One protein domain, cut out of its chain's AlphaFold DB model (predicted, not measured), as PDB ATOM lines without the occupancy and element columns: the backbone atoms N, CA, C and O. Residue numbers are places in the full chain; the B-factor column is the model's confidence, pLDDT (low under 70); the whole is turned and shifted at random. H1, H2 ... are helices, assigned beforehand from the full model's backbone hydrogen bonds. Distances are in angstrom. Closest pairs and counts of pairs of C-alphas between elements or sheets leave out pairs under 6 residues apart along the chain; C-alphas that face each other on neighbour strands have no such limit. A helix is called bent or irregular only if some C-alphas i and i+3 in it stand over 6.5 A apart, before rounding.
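This is residues 2 to 66 of the 67 residues of an uncharacterized protein of Advenella kashmirensis W13003 (UniProt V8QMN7). Two helices joined by a tight link meet near their ends and make an L: the shorter H1 is one arm, and the much longer H2 is the other and makes most of the longest axis. H2 has a kink near residue 30, and most of each arm stands free, H1 with residues 2 to 14 and H2 with residues 39 to 65. The printed part has 65 residues, with two named helices in the order H1, H2 and no named strand; the class is all helix. The whole is extended, with a radius of gyration of the C-alphas of 21.5 A, and the C-alphas span 65 by 31 by 15 A.

H1 holds residues 2 to 18, from C-alpha 2 at (-16.192, 180.189, 40.289) to C-alpha 18 at (-5.538, 181.703, 18.758), 24.1 A from first to last C-alpha. Residues 19 to 22 are the link. H2 holds residues 23 to 65 and is 58.1 A from first to last C-alpha, ending with C-alpha 65 at (-44.920, 221.676, 2.272).

H1 and H2 are close but not clearly touching, with 2 pairs of C-alphas within 8 A. Their closest C-alphas, those of Gly 18 and Leu 25, are 6.8 A apart. Their lines are about perpendicular, at 82 degrees, and their centres are 31.2 A apart. H2 has a kink of 49 degrees near residue 30; it is neither bent nor irregular, but only just: C-alphas 30 and 33 are 6.0 A apart. Every O i to N i+4 pair is within hydrogen-bond range in H1, and 36 of 39 are in H2.

The C-alphas of Thr 3 and Trp 66, the two farthest apart, are 65.8 A from each other. The printed part has no cut, and the link from H1 to H2 is tight. The mean pLDDT of the printed part is 88.9, and no printed residue is under 70.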
ATOM      1  N   ALA A   2     -17.076 179.103  40.743       80.88
ATOM      2  CA  ALA A   2     -16.192 180.189  40.289       80.88
ATOM      3  C   ALA A   2     -14.950 179.726  39.494       80.88
ATOM      4  O   ALA A   2     -14.593 180.341  38.492       80.88
ATOM      5  N   THR A   3     -14.314 178.622  39.893       90.75
ATOM      6  CA  THR A   3     -13.130 178.076  39.201       90.75
ATOM      7  C   THR A   3     -13.448 177.576  37.791       90.75
ATOM      8  O   THR A   3     -12.677 177.813  36.869       90.75
ATOM      9  N   VAL A   4     -14.609 176.943  37.600       91.56
ATOM     10  CA  VAL A   4     -15.056 176.434  36.291       91.56
ATOM     11  C   VAL A   4     -15.312 177.597  35.334       91.56
ATOM     12  O   VAL A   4     -14.847 177.569  34.201       91.56
ATOM     13  N   ILE A   5     -15.966 178.659  35.814       92.19
ATOM     14  CA  ILE A   5     -16.211 179.875  35.024       92.19
ATOM     15  C   ILE A   5     -14.887 180.524  34.606       92.19
ATOM     16  O   ILE A   5     -14.719 180.884  33.444       92.19
ATOM     17  N   LYS A   6     -13.917 180.629  35.524       91.81
ATOM     18  CA  LYS A   6     -12.585 181.165  35.206       91.81
ATOM     19  C   LYS A   6     -11.876 180.338  34.136       91.81
ATOM     20  O   LYS A   6     -11.360 180.910  33.184       91.81
ATOM     21  N   LEU A   7     -11.877 179.011  34.264       93.94
ATOM     22  CA  LEU A   7     -11.261 178.121  33.275       93.94
ATOM     23  C   LEU A   7     -11.944 178.233  31.911       93.94
ATOM     24  O   LEU A   7     -11.260 178.335  30.896       93.94
ATOM     25  N   PHE A   8     -13.275 178.297  31.886       92.94
ATOM     26  CA  PHE A   8     -14.033 178.516  30.658       92.94
ATOM     27  C   PHE A   8     -13.658 179.841  29.982       92.94
ATOM     28  O   PHE A   8     -13.387 179.860  28.785       92.94
ATOM     29  N   LEU A   9     -13.569 180.935  30.744       93.38
ATOM     30  CA  LEU A   9     -13.148 182.235  30.218       93.38
ATOM     31  C   LEU A   9     -11.717 182.204  29.677       93.38
ATOM     32  O   LEU A   9     -11.467 182.757  28.611       93.38
ATOM     33  N   ILE A  10     -10.788 181.536  30.365       94.19
ATOM     34  CA  ILE A  10      -9.407 181.385  29.888       94.19
ATOM     35  C   ILE A  10      -9.391 180.644  28.549       94.19
ATOM     36  O   ILE A  10      -8.772 181.122  27.601       94.19
ATOM     37  N   VAL A  11     -10.109 179.521  28.436       91.19
ATOM     38  CA  VAL A  11     -10.212 178.759  27.181       91.19
ATOM     39  C   VAL A  11     -10.832 179.609  26.074       91.19
ATOM     40  O   VAL A  11     -10.307 179.632  24.963       91.19
ATOM     41  N   LEU A  12     -11.899 180.352  26.375       89.25
ATOM     42  CA  LEU A  12     -12.557 181.245  25.424       89.25
ATOM     43  C   LEU A  12     -11.600 182.333  24.915       89.25
ATOM     44  O   LEU A  12     -11.530 182.568  23.712       89.25
ATOM     45  N   ILE A  13     -10.845 182.973  25.812       90.25
ATOM     46  CA  ILE A  13      -9.881 184.028  25.471       90.25
ATOM     47  C   ILE A  13      -8.739 183.456  24.631       90.25
ATOM     48  O   ILE A  13      -8.400 184.019  23.592       90.25
ATOM     49  N   VAL A  14      -8.169 182.319  25.038       89.56
ATOM     50  CA  VAL A  14      -7.090 181.653  24.295       89.56
ATOM     51  C   VAL A  14      -7.571 181.228  22.910       89.56
ATOM     52  O   VAL A  14      -6.868 181.454  21.932       89.56
ATOM     53  N   TRP A  15      -8.779 180.677  22.796       86.12
ATOM     54  CA  TRP A  15      -9.382 180.330  21.510       86.12
ATOM     55  C   TRP A  15      -9.618 181.570  20.635       86.12
ATOM     56  O   TRP A  15      -9.293 181.569  19.446       86.12
ATOM     57  N   TRP A  16     -10.109 182.660  21.232       84.75
ATOM     58  CA  TRP A  16     -10.356 183.920  20.534       84.75
ATOM     59  C   TRP A  16      -9.070 184.574  20.020       84.75
ATOM     60  O   TRP A  16      -9.066 185.110  18.914       84.75
ATOM     61  N   ILE A  17      -7.976 184.521  20.783       89.19
ATOM     62  CA  ILE A  17      -6.663 185.031  20.361       89.19
ATOM     63  C   ILE A  17      -6.007 184.062  19.366       89.19
ATOM     64  O   ILE A  17      -5.447 184.486  18.356       89.19
ATOM     65  N   GLY A  18      -6.124 182.752  19.594       85.94
ATOM     66  CA  GLY A  18      -5.538 181.703  18.758       85.94
ATOM     67  C   GLY A  18      -5.987 181.751  17.296       85.94
ATOM     68  O   GLY A  18      -5.231 181.354  16.410       85.94
ATOM     69  N   ARG A  19      -7.167 182.321  17.011       83.88
ATOM     70  CA  ARG A  19      -7.648 182.542  15.637       83.88
ATOM     71  C   ARG A  19      -6.716 183.419  14.789       83.88
ATOM     72  O   ARG A  19      -6.727 183.279  13.576       83.88
ATOM     73  N   PHE A  20      -5.923 184.307  15.394       85.69
ATOM     74  CA  PHE A  20      -4.979 185.157  14.658       85.69
ATOM     75  C   PHE A  20      -3.700 184.415  14.261       85.69
ATOM     76  O   PHE A  20      -3.053 184.779  13.284       85.69
ATOM     77  N   PHE A  21      -3.354 183.360  14.999       89.19
ATOM     78  CA  PHE A  21      -2.111 182.610  14.819       89.19
ATOM     79  C   PHE A  21      -2.305 181.301  14.039       89.19
ATOM     80  O   PHE A  21      -1.326 180.676  13.642       89.19
ATOM     81  N   SER A  22      -3.550 180.869  13.801       87.75
ATOM     82  CA  SER A  22      -3.862 179.628  13.085       87.75
ATOM     83  C   SER A  22      -4.986 179.809  12.072       87.75
ATOM     84  O   SER A  22      -6.118 180.156  12.416       87.75
ATOM     85  N   ALA A  23      -4.697 179.468  10.814       85.31
ATOM     86  CA  ALA A  23      -5.671 179.508   9.727       85.31
ATOM     87  C   ALA A  23      -6.855 178.547   9.948       85.31
ATOM     88  O   ALA A  23      -7.974 178.841   9.532       85.31
ATOM     89  N   THR A  24      -6.639 177.410  10.615       86.50
ATOM     90  CA  THR A  24      -7.703 176.435  10.903       86.50
ATOM     91  C   THR A  24      -8.683 176.983  11.937       86.50
ATOM     92  O   THR A  24      -9.895 176.925  11.729       86.50
ATOM     93  N   LEU A  25      -8.169 177.578  13.021       83.12
ATOM     94  CA  LEU A  25      -9.001 178.224  14.043       83.12
ATOM     95  C   LEU A  25      -9.741 179.436  13.477       83.12
ATOM     96  O   LEU A  25     -10.920 179.621  13.771       83.12
ATOM     97  N   TYR A  26      -9.087 180.211  12.609       85.38
ATOM     98  CA  TYR A  26      -9.740 181.290  11.876       85.38
ATOM     99  C   TYR A  26     -10.923 180.791  11.041       85.38
ATOM    100  O   TYR A  26     -11.997 181.376  11.125       85.38
ATOM    101  N   ARG A  27     -10.773 179.696  10.278       85.00
ATOM    102  CA  ARG A  27     -11.873 179.131   9.471       85.00
ATOM    103  C   ARG A  27     -13.046 178.667  10.333       85.00
ATOM    104  O   ARG A  27     -14.184 178.990  10.011       85.00
ATOM    105  N   LEU A  28     -12.776 177.967  11.436       86.25
ATOM    106  CA  LEU A  28     -13.817 177.517  12.370       86.25
ATOM    107  C   LEU A  28     -14.560 178.699  13.007       86.25
ATOM    108  O   LEU A  28     -15.788 178.694  13.096       86.25
ATOM    109  N   TRP A  29     -13.829 179.740  13.410       87.12
ATOM    110  CA  TRP A  29     -14.425 180.971  13.923       87.12
ATOM    111  C   TRP A  29     -15.242 181.692  12.844       87.12
ATOM    112  O   TRP A  29     -16.368 182.116  13.104       87.12
ATOM    113  N   ALA A  30     -14.699 181.800  11.629       83.62
ATOM    114  CA  ALA A  30     -15.332 182.481  10.509       83.62
ATOM    115  C   ALA A  30     -16.651 181.811  10.118       83.62
ATOM    116  O   ALA A  30     -17.624 182.516   9.895       83.62
ATOM    117  N   GLN A  31     -16.710 180.476  10.110       85.62
ATOM    118  CA  GLN A  31     -17.925 179.718   9.795       85.62
ATOM    119  C   GLN A  31     -19.005 179.817  10.879       85.62
ATOM    120  O   GLN A  31     -20.188 179.720  10.560       85.62
ATOM    121  N   THR A  32     -18.622 180.028  12.139       83.94
ATOM    122  CA  THR A  32     -19.550 180.068  13.279       83.94
ATOM    123  C   THR A  32     -19.934 181.504  13.647       83.94
ATOM    124  O   THR A  32     -20.983 182.003  13.246       83.94
ATOM    125  N   ILE A  33     -19.070 182.191  14.393       82.12
ATOM    126  CA  ILE A  33     -19.309 183.535  14.934       82.12
ATOM    127  C   ILE A  33     -19.126 184.598  13.849       82.12
ATOM    128  O   ILE A  33     -19.890 185.561  13.790       82.12
ATOM    129  N   GLY A  34     -18.134 184.418  12.974       80.06
ATOM    130  CA  GLY A  34     -17.850 185.349  11.882       80.06
ATOM    131  C   GLY A  34     -19.034 185.507  10.931       80.06
ATOM    132  O   GLY A  34     -19.404 186.635  10.620       80.06
ATOM    133  N   THR A  35     -19.687 184.405  10.548       78.88
ATOM    134  CA  THR A  35     -20.907 184.416   9.727       78.88
ATOM    135  C   THR A  35     -22.033 185.199  10.394       78.88
ATOM    136  O   THR A  35     -22.687 186.011   9.743       78.88
ATOM    137  N   GLY A  36     -22.242 185.000  11.701       80.06
ATOM    138  CA  GLY A  36     -23.263 185.721  12.463       80.06
ATOM    139  C   GLY A  36     -22.996 187.225  12.519       80.06
ATOM    140  O   GLY A  36     -23.884 188.024  12.229       80.06
ATOM    141  N   LEU A  37     -21.754 187.624  12.811       83.00
ATOM    142  CA  LEU A  37     -21.350 189.033  12.785       83.00
ATOM    143  C   LEU A  37     -21.503 189.635  11.386       83.00
ATOM    144  O   LEU A  37     -22.054 190.725  11.257       83.00
ATOM    145  N   HIS A  38     -21.081 188.913  10.345       84.19
ATOM    146  CA  HIS A  38     -21.221 189.353   8.961       84.19
ATOM    147  C   HIS A  38     -22.695 189.555   8.584       84.19
ATOM    148  O   HIS A  38     -23.052 190.580   8.000       84.19
ATOM    149  N   TRP A  39     -23.573 188.628   8.977       84.25
ATOM    150  CA  TRP A  39     -25.015 188.755   8.782       84.25
ATOM    151  C   TRP A  39     -25.569 189.997   9.488       84.25
ATOM    152  O   TRP A  39     -26.268 190.783   8.851       84.25
ATOM    153  N   ILE A  40     -25.206 190.241  10.751       84.56
ATOM    154  CA  ILE A  40     -25.638 191.444  11.483       84.56
ATOM    155  C   ILE A  40     -25.156 192.710  10.770       84.56
ATOM    156  O   ILE A  40     -25.949 193.621  10.546       84.56
ATOM    157  N   THR A  41     -23.887 192.773  10.361       87.44
ATOM    158  CA  THR A  41     -23.345 193.954   9.672       87.44
ATOM    159  C   THR A  41     -24.002 194.197   8.318       87.44
ATOM    160  O   THR A  41     -24.248 195.345   7.951       87.44
ATOM    161  N   HIS A  42     -24.327 193.131   7.586       88.50
ATOM    162  CA  HIS A  42     -24.961 193.227   6.279       88.50
ATOM    163  C   HIS A  42     -26.421 193.677   6.395       88.50
ATOM    164  O   HIS A  42     -26.852 194.588   5.695       88.50
ATOM    165  N   ASN A  43     -27.178 193.105   7.331       88.69
ATOM    166  CA  ASN A  43     -28.552 193.538   7.574       88.69
ATOM    167  C   ASN A  43     -28.598 194.952   8.164       88.69
ATOM    168  O   ASN A  43     -29.431 195.756   7.753       88.69
ATOM    169  N   GLY A  44     -27.669 195.294   9.061       85.56
ATOM    170  CA  GLY A  44     -27.540 196.639   9.616       85.56
ATOM    171  C   GLY A  44     -27.255 197.695   8.547       85.56
ATOM    172  O   GLY A  44     -27.868 198.762   8.561       85.56
ATOM    173  N   SER A  45     -26.387 197.396   7.574       92.81
ATOM    174  CA  SER A  45     -26.103 198.325   6.474       92.81
ATOM    175  C   SER A  45     -27.297 198.498   5.530       92.81
ATOM    176  O   SER A  45     -27.597 199.623   5.126       92.81
ATOM    177  N   ILE A  46     -28.036 197.419   5.240       91.38
ATOM    178  CA  ILE A  46     -29.288 197.481   4.475       91.38
ATOM    179  C   ILE A  46     -30.315 198.350   5.207       91.38
ATOM    180  O   ILE A  46     -30.913 199.238   4.599       91.38
ATOM    181  N   MET A  47     -30.494 198.135   6.512       90.69
ATOM    182  CA  MET A  47     -31.450 198.893   7.317       90.69
ATOM    183  C   MET A  47     -31.095 200.384   7.344       90.69
ATOM    184  O   MET A  47     -31.960 201.225   7.109       90.69
ATOM    185  N   MET A  48     -29.813 200.718   7.524       91.56
ATOM    186  CA  MET A  48     -29.323 202.099   7.481       91.56
ATOM    187  C   MET A  48     -29.593 202.763   6.126       91.56
ATOM    188  O   MET A  48     -30.012 203.918   6.067       91.56
ATOM    189  N   ARG A  49     -29.411 202.026   5.024       93.31
ATOM    190  CA  ARG A  49     -29.702 202.528   3.678       93.31
ATOM    191  C   ARG A  49     -31.182 202.872   3.511       93.31
ATOM    192  O   ARG A  49     -31.494 203.924   2.960       93.31
ATOM    193  N   TRP A  50     -32.084 202.030   4.011       93.19
ATOM    194  CA  TRP A  50     -33.522 202.311   3.984       93.19
ATOM    195  C   TRP A  50     -33.901 203.506   4.854       93.19
ATOM    196  O   TRP A  50     -34.664 204.357   4.401       93.19
ATOM    197  N   VAL A  51     -33.328 203.623   6.053       94.12
ATOM    198  CA  VAL A  51     -33.538 204.785   6.931       94.12
ATOM    199  C   VAL A  51     -33.128 206.080   6.229       94.12
ATOM    200  O   VAL A  51     -33.884 207.048   6.258       94.12
ATOM    201  N   LEU A  52     -31.982 206.094   5.542       94.81
ATOM    202  CA  LEU A  52     -31.535 207.261   4.779       94.81
ATOM    203  C   LEU A  52     -32.494 207.618   3.638       94.81
ATOM    204  O   LEU A  52     -32.804 208.792   3.460       94.81
ATOM    205  N   ILE A  53     -32.996 206.626   2.895       95.50
ATOM    206  CA  ILE A  53     -33.977 206.853   1.821       95.50
ATOM    207  C   ILE A  53     -35.257 207.477   2.389       95.50
ATOM    208  O   ILE A  53     -35.731 208.486   1.870       95.50
ATOM    209  N   VAL A  54     -35.796 206.910   3.470       95.06
ATOM    210  CA  VAL A  54     -37.013 207.417   4.120       95.06
ATOM    211  C   VAL A  54     -36.801 208.833   4.653       95.06
ATOM    212  O   VAL A  54     -37.644 209.698   4.432       95.06
ATOM    213  N   ALA A  55     -35.662 209.101   5.294       94.38
ATOM    214  CA  ALA A  55     -35.325 210.431   5.791       94.38
ATOM    215  C   ALA A  55     -35.250 211.471   4.662       94.38
ATOM    216  O   ALA A  55     -35.734 212.589   4.822       94.38
ATOM    217  N   LEU A  56     -34.697 211.099   3.504       96.12
ATOM    218  CA  LEU A  56     -34.589 211.981   2.342       96.12
ATOM    219  C   LEU A  56     -35.972 212.291   1.749       96.12
ATOM    220  O   LEU A  56     -36.277 213.452   1.481       96.12
ATOM    221  N   LEU A  57     -36.838 211.281   1.615       95.81
ATOM    222  CA  LEU A  57     -38.220 211.465   1.160       95.81
ATOM    223  C   LEU A  57     -39.019 212.374   2.099       95.81
ATOM    224  O   LEU A  57     -39.727 213.266   1.633       95.81
ATOM    225  N   LEU A  58     -38.877 212.184   3.413       94.19
ATOM    226  CA  LEU A  58     -39.506 213.055   4.405       94.19
ATOM    227  C   LEU A  58     -38.965 214.484   4.322       94.19
ATOM    228  O   LEU A  58     -39.751 215.425   4.350       94.19
ATOM    229  N   GLY A  59     -37.652 214.660   4.159       94.19
ATOM    230  CA  GLY A  59     -37.044 215.977   3.967       94.19
ATOM    231  C   GLY A  59     -37.590 216.701   2.734       94.19
ATOM    232  O   GLY A  59     -37.960 217.867   2.825       94.19
ATOM    233  N   LEU A  60     -37.715 216.003   1.601       94.88
ATOM    234  CA  LEU A  60     -38.315 216.559   0.382       94.88
ATOM    235  C   LEU A  60     -39.780 216.944   0.582       94.88
ATOM    236  O   LEU A  60     -40.201 218.001   0.122       94.88
ATOM    237  N   LEU A  61     -40.549 216.109   1.282       94.25
ATOM    238  CA  LEU A  61     -41.944 216.397   1.595       94.25
ATOM    239  C   LEU A  61     -42.074 217.630   2.495       94.25
ATOM    240  O   LEU A  61     -42.926 218.474   2.237       94.25
ATOM    241  N   VAL A  62     -41.206 217.770   3.500       93.38
ATOM    242  CA  VAL A  62     -41.156 218.961   4.358       93.38
ATOM    243  C   VAL A  62     -40.816 220.206   3.544       93.38
ATOM    244  O   VAL A  62     -41.493 221.212   3.704       93.38
ATOM    245  N   VAL A  63     -39.824 220.146   2.650       92.75
ATOM    246  CA  VAL A  63     -39.471 221.275   1.767       92.75
ATOM    247  C   VAL A  63     -40.627 221.635   0.834       92.75
ATOM    248  O   VAL A  63     -40.907 222.811   0.647       92.75
ATOM    249  N   TYR A  64     -41.322 220.644   0.274       92.12
ATOM    250  CA  TYR A  64     -42.479 220.874  -0.595       92.12
ATOM    251  C   TYR A  64     -43.670 221.494   0.149       92.12
ATOM    252  O   TYR A  64     -44.414 222.284  -0.424       92.12
ATOM    253  N   GLN A  65     -43.869 221.123   1.415       88.94
ATOM    254  CA  GLN A  65     -44.920 221.676   2.272       88.94
ATOM    255  C   GLN A  65     -44.506 222.977   2.967       88.94
ATOM    256  O   GLN A  65     -45.334 223.576   3.656       88.94
ATOM    257  N   TRP A  66     -43.247 223.399   2.823       82.44
ATOM    258  CA  TRP A  66     -42.768 224.642   3.401       82.44
ATOM    259  C   TRP A  66     -43.350 225.814   2.593       82.44
ATOM    260  O   TRP A  66     -43.113 225.869   1.385       82.44
TER     261      TRP A  66